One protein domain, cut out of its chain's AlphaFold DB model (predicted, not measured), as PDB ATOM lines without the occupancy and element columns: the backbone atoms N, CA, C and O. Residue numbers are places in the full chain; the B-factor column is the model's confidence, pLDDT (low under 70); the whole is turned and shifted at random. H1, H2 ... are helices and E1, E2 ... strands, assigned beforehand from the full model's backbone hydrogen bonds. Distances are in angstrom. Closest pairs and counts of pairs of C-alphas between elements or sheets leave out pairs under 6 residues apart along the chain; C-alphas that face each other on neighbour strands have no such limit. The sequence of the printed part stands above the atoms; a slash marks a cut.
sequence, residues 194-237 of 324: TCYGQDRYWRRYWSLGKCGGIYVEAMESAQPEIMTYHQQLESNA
ATOM      1  N   THR A 194      31.695  46.730 -60.522       90.00
ATOM      2  CA  THR A 194      30.333  46.778 -59.967       90.00
ATOM      3  C   THR A 194      30.399  46.621 -58.455       90.00
ATOM      4  O   THR A 194      30.876  45.600 -57.966       90.00
ATOM      5  N   CYS A 195      29.913  47.608 -57.703       90.75
ATOM      6  CA  CYS A 195      29.806  47.510 -56.248       90.75
ATOM      7  C   CYS A 195      28.586  46.656 -55.860       90.75
ATOM      8  O   CYS A 195      27.477  46.931 -56.314       90.75
ATOM      9  N   TYR A 196      28.777  45.660 -54.993       91.06
ATOM     10  CA  TYR A 196      27.692  44.902 -54.350       91.06
ATOM     11  C   TYR A 196      27.275  45.486 -52.989       91.06
ATOM     12  O   TYR A 196      26.402  44.936 -52.322       91.06
ATOM     13  N   GLY A 197      27.888  46.596 -52.569       90.19
ATOM     14  CA  GLY A 197      27.631  47.242 -51.287       90.19
ATOM     15  C   GLY A 197      28.652  46.862 -50.215       90.19
ATOM     16  O   GLY A 197      29.843  46.689 -50.496       90.19
ATOM     17  N   GLN A 198      28.185  46.803 -48.969       90.06
ATOM     18  CA  GLN A 198      29.017  46.757 -47.769       90.06
ATOM     19  C   GLN A 198      28.422  45.785 -46.736       90.06
ATOM     20  O   GLN A 198      27.200  45.695 -46.619       90.06
ATOM     21  N   ASP A 199      29.262  45.046 -46.005       88.19
ATOM     22  CA  ASP A 199      28.805  44.107 -44.968       88.19
ATOM     23  C   ASP A 199      28.760  44.715 -43.552       88.19
ATOM     24  O   ASP A 199      29.137  45.863 -43.318       88.19
ATOM     25  N   ARG A 200      28.333  43.903 -42.571       87.81
ATOM     26  CA  ARG A 200      28.296  44.256 -41.135       87.81
ATOM     27  C   ARG A 200      29.676  44.510 -40.501       87.81
ATOM     28  O   ARG A 200      29.739  44.788 -39.309       87.81
ATOM     29  N   TYR A 201      30.761  44.364 -41.260       82.06
ATOM     30  CA  TYR A 201      32.136  44.650 -40.848       82.06
ATOM     31  C   TYR A 201      32.725  45.817 -41.661       82.06
ATOM     32  O   TYR A 201      33.942  45.985 -41.718       82.06
ATOM     33  N   TRP A 202      31.858  46.606 -42.309       78.19
ATOM     34  CA  TRP A 202      32.177  47.745 -43.170       78.19
ATOM     35  C   TRP A 202      33.083  47.433 -44.375       78.19
ATOM     36  O   TRP A 202      33.582  48.353 -45.028       78.19
ATOM     37  N   ARG A 203      33.238  46.161 -44.758       86.00
ATOM     38  CA  ARG A 203      34.033  45.767 -45.930       86.00
ATOM     39  C   ARG A 203      33.223  45.977 -47.201       86.00
ATOM     40  O   ARG A 203      32.057  45.586 -47.257       86.00
ATOM     41  N   ARG A 204      33.830  46.594 -48.219       89.19
ATOM     42  CA  ARG A 204      33.169  46.913 -49.493       89.19
ATOM     43  C   ARG A 204      33.481  45.851 -50.544       89.19
ATOM     44  O   ARG A 204      34.633  45.439 -50.687       89.19
ATOM     45  N   TYR A 205      32.454  45.406 -51.262       92.06
ATOM     46  CA  TYR A 205      32.537  44.273 -52.184       92.06
ATOM     47  C   TYR A 205      32.405  44.733 -53.634       92.06
ATOM     48  O   TYR A 205      31.412  45.356 -54.008       92.06
ATOM     49  N   TRP A 206      33.387  44.376 -54.457       92.19
ATOM     50  CA  TRP A 206      33.507  44.800 -55.848       92.19
ATOM     51  C   TRP A 206      33.611  43.592 -56.789       92.19
ATOM     52  O   TRP A 206      34.394  42.671 -56.564       92.19
ATOM     53  N   SER A 207      32.849  43.606 -57.878       90.06
ATOM     54  CA  SER A 207      32.975  42.666 -58.995       90.06
ATOM     55  C   SER A 207      33.778  43.318 -60.113       90.06
ATOM     56  O   SER A 207      33.414  44.406 -60.556       90.06
ATOM     57  N   LEU A 208      34.840  42.670 -60.594       87.00
ATOM     58  CA  LEU A 208      35.594  43.126 -61.766       87.00
ATOM     59  C   LEU A 208      35.458  42.093 -62.889       87.00
ATOM     60  O   LEU A 208      36.057  41.016 -62.840       87.00
ATOM     61  N   GLY A 209      34.667  42.432 -63.913       81.94
ATOM     62  CA  GLY A 209      34.167  41.484 -64.918       81.94
ATOM     63  C   GLY A 209      35.233  40.758 -65.750       81.94
ATOM     64  O   GLY A 209      34.968  39.671 -66.258       81.94
ATOM     65  N   LYS A 210      36.444  41.317 -65.874       80.88
ATOM     66  CA  LYS A 210      37.596  40.657 -66.521       80.88
ATOM     67  C   LYS A 210      38.564  39.958 -65.564       80.88
ATOM     68  O   LYS A 210      39.395  39.191 -66.037       80.88
ATOM     69  N   CYS A 211      38.478  40.207 -64.260       79.06
ATOM     70  CA  CYS A 211      39.478  39.748 -63.289       79.06
ATOM     71  C   CYS A 211      39.079  38.454 -62.558       79.06
ATOM     72  O   CYS A 211      39.936  37.814 -61.963       79.06
ATOM     73  N   GLY A 212      37.810  38.033 -62.651       77.88
ATOM     74  CA  GLY A 212      37.391  36.678 -62.279       77.88
ATOM     75  C   GLY A 212      37.278  36.425 -60.775       77.88
ATOM     76  O   GLY A 212      37.869  35.482 -60.260       77.88
ATOM     77  N   GLY A 213      36.499  37.241 -60.063       85.19
ATOM     78  CA  GLY A 213      36.219  37.021 -58.645       85.19
ATOM     79  C   GLY A 213      35.548  38.212 -57.969       85.19
ATOM     80  O   GLY A 213      35.239  39.218 -58.611       85.19
ATOM     81  N   ILE A 214      35.349  38.085 -56.657       88.88
ATOM     82  CA  ILE A 214      34.905  39.178 -55.791       88.88
ATOM     83  C   ILE A 214      36.127  39.785 -55.111       88.88
ATOM     84  O   ILE A 214      36.840  39.107 -54.372       88.88
ATOM     85  N   TYR A 215      36.341  41.072 -55.345       89.56
ATOM     86  CA  TYR A 215      37.382  41.863 -54.713       89.56
ATOM     87  C   TYR A 215      36.809  42.505 -53.455       89.56
ATOM     88  O   TYR A 215      35.820  43.237 -53.507       89.56
ATOM     89  N   VAL A 216      37.428  42.211 -52.315       89.69
ATOM     90  CA  VAL A 216      37.115  42.863 -51.043       89.69
ATOM     91  C   VAL A 216      38.093  44.015 -50.873       89.69
ATOM     92  O   VAL A 216      39.304  43.802 -50.874       89.69
ATOM     93  N   GLU A 217      37.570  45.229 -50.743       83.94
ATOM     94  CA  GLU A 217      38.375  46.393 -50.384       83.94
ATOM     95  C   GLU A 217      38.938  46.173 -48.969       83.94
ATOM     96  O   GLU A 217      38.181  45.926 -48.025       83.94
ATOM     97  N   ALA A 218      40.268  46.161 -48.833       64.88
ATOM     98  CA  ALA A 218      40.924  45.803 -47.580       64.88
ATOM     99  C   ALA A 218      40.637  46.834 -46.475       64.88
ATOM    100  O   ALA A 218      40.445  48.020 -46.736       64.88
ATOM    101  N   MET A 219      40.658  46.386 -45.215       57.53
ATOM    102  CA  MET A 219      40.296  47.213 -44.052       57.53
ATOM    103  C   MET A 219      41.244  48.397 -43.780       57.53
ATOM    104  O   MET A 219      40.981  49.173 -42.875       57.53
ATOM    105  N   GLU A 220      42.298  48.592 -44.569       54.03
ATOM    106  CA  GLU A 220      43.144  49.792 -44.512       54.03
ATOM    107  C   GLU A 220      42.390  51.057 -44.987       54.03
ATOM    108  O   GLU A 220      42.662  52.154 -44.505       54.03
ATOM    109  N   SER A 221      41.348  50.906 -45.824       52.75
ATOM    110  CA  SER A 221      40.354  51.968 -46.087       52.75
ATOM    111  C   SER A 221      39.468  52.283 -44.869       52.75
ATOM    112  O   SER A 221      38.884  53.364 -44.789       52.75
ATOM    113  N   ALA A 222      39.333  51.350 -43.920       53.97
ATOM    114  CA  ALA A 222      38.557  51.519 -42.693       53.97
ATOM    115  C   ALA A 222      39.454  52.076 -41.575       53.97
ATOM    116  O   ALA A 222      39.743  51.401 -40.587       53.97
ATOM    117  N   GLN A 223      39.888  53.328 -41.758       56.00
ATOM    118  CA  GLN A 223      40.634  54.103 -40.762       56.00
ATOM    119  C   GLN A 223      39.960  53.968 -39.378       56.00
ATOM    120  O   GLN A 223      38.753  54.224 -39.276       56.00
ATOM    121  N   PRO A 224      40.666  53.562 -38.306       61.03
ATOM    122  CA  PRO A 224      40.043  53.343 -36.997       61.03
ATOM    123  C   PRO A 224      39.403  54.618 -36.415       61.03
ATOM    124  O   PRO A 224      38.436  54.537 -35.656       61.03
ATOM    125  N   GLU A 225      39.868  55.794 -36.837       67.25
ATOM    126  CA  GLU A 225      39.297  57.109 -36.539       67.25
ATOM    127  C   GLU A 225      37.897  57.294 -37.153       67.25
ATOM    128  O   GLU A 225      37.029  57.926 -36.552       67.25
ATOM    129  N   ILE A 226      37.634  56.701 -38.325       66.38
ATOM    130  CA  ILE A 226      36.301  56.700 -38.944       66.38
ATOM    131  C   ILE A 226      35.335  55.839 -38.120       66.38
ATOM    132  O   ILE A 226      34.151  56.173 -38.040       66.38
ATOM    133  N   MET A 227      35.814  54.774 -37.467       65.44
ATOM    134  CA  MET A 227      34.967  53.935 -36.613       65.44
ATOM    135  C   MET A 227      34.568  54.625 -35.310       65.44
ATOM    136  O   MET A 227      33.394  54.577 -34.936       65.44
ATOM    137  N   THR A 228      35.502  55.304 -34.637       71.19
ATOM    138  CA  THR A 228      35.166  56.090 -33.439       71.19
ATOM    139  C   THR A 228      34.270  57.277 -33.790       71.19
ATOM    140  O   THR A 228      33.301  57.528 -33.077       71.19
ATOM    141  N   TYR A 229      34.503  57.939 -34.930       74.88
ATOM    142  CA  TYR A 229      33.637  59.012 -35.425       74.88
ATOM    143  C   TYR A 229      32.203  58.541 -35.719       74.88
ATOM    144  O   TYR A 229      31.256  59.190 -35.274       74.88
ATOM    145  N   HIS A 230      32.008  57.398 -36.391       71.44
ATOM    146  CA  HIS A 230      30.661  56.858 -36.635       71.44
ATOM    147  C   HIS A 230      29.962  56.427 -35.345       71.44
ATOM    148  O   HIS A 230      28.806  56.788 -35.149       71.44
ATOM    149  N   GLN A 231      30.661  55.753 -34.426       76.69
ATOM    150  CA  GLN A 231      30.113  55.445 -33.100       76.69
ATOM    151  C   GLN A 231      29.696  56.724 -32.351       76.69
ATOM    152  O   GLN A 231      28.670  56.744 -31.670       76.69
ATOM    153  N   GLN A 232      30.454  57.812 -32.507       79.62
ATOM    154  CA  GLN A 232      30.129  59.094 -31.896       79.62
ATOM    155  C   GLN A 232      28.919  59.761 -32.574       79.62
ATOM    156  O   GLN A 232      28.040  60.253 -31.866       79.62
ATOM    157  N   LEU A 233      28.796  59.704 -33.907       77.38
ATOM    158  CA  LEU A 233      27.597  60.145 -34.636       77.38
ATOM    159  C   LEU A 233      26.346  59.342 -34.251       77.38
ATOM    160  O   LEU A 233      25.316  59.948 -33.961       77.38
ATOM    161  N   GLU A 234      26.431  58.012 -34.187       77.38
ATOM    162  CA  GLU A 234      25.335  57.150 -33.722       77.38
ATOM    163  C   GLU A 234      24.947  57.492 -32.279       77.38
ATOM    164  O   GLU A 234      23.765  57.678 -31.988       77.38
ATOM    165  N   SER A 235      25.924  57.683 -31.383       79.88
ATOM    166  CA  SER A 235      25.642  58.092 -30.001       79.88
ATOM    167  C   SER A 235      24.970  59.468 -29.910       79.88
ATOM    168  O   SER A 235      24.046  59.640 -29.118       79.88
ATOM    169  N   ASN A 236      25.354  60.427 -30.762       77.56
ATOM    170  CA  ASN A 236      24.746  61.758 -30.822       77.56
ATOM    171  C   ASN A 236      23.331  61.722 -31.422       77.56
ATOM    172  O   ASN A 236      22.465  62.482 -30.985       77.56
ATOM    173  N   ALA A 237      23.081  60.828 -32.386       76.50
ATOM    174  CA  ALA A 237      21.763  60.601 -32.969       76.50
ATOM    175  C   ALA A 237      20.804  59.943 -31.960       76.50
ATOM    176  O   ALA A 237      19.681  60.419 -31.796       76.50
TER     177      ALA A 237
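AT A GLANCE: This is residues 194 to 237 of the 324 residues of the protein "WSD domain-containing protein" of Heliothis virescens (UniProt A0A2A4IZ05). A small antiparallel sheet of three short strands, E1, E2 and E3, makes one end of a rod, and the helix H1 makes the other end, away from the sheet, with residues 228 to 237 sticking out free. The printed part has 44 residues, of mixed class, in the order E1, E2, E3, H1; it is only just loose, close to extended, with a radius of gyration of the C-alphas of 13.4 A and spans of 43 by 19 by 12 A.

IN THESE COORDINATES: E1, residues 194 to 198, begins at C-alpha 194 (30.333, 46.778, -59.967) and is 12.3 A long. E2, residues 204 to 208, is 13.1 A long, and E3, residues 214 to 216, 6.4 A. H1, residues 224 to 237, is 20.1 A long and ends at C-alpha 237 (21.763, 60.601, -32.969).

HOW THE PARTS SIT: E1, E2 and E3 form a meander, each strand the antiparallel neighbour of the one before. The hairpin E1 and E2 has N 196 and O 205 within hydrogen-bond range at 2.8 A. The hairpin E2 and E3 has N 206 and O 215 at 2.8 A. H1 is not on the sheet, with 0 pairs of C-alphas within 10 A. In H1 every O i to N i+4 pair is within hydrogen-bond range.

THE WHOLE: The C-alphas of Lys 210 and Asn 236, the two farthest apart, are 43.4 A apart. The printed part has no cut and no long link. Residues 218 to 227 have pLDDT under 70.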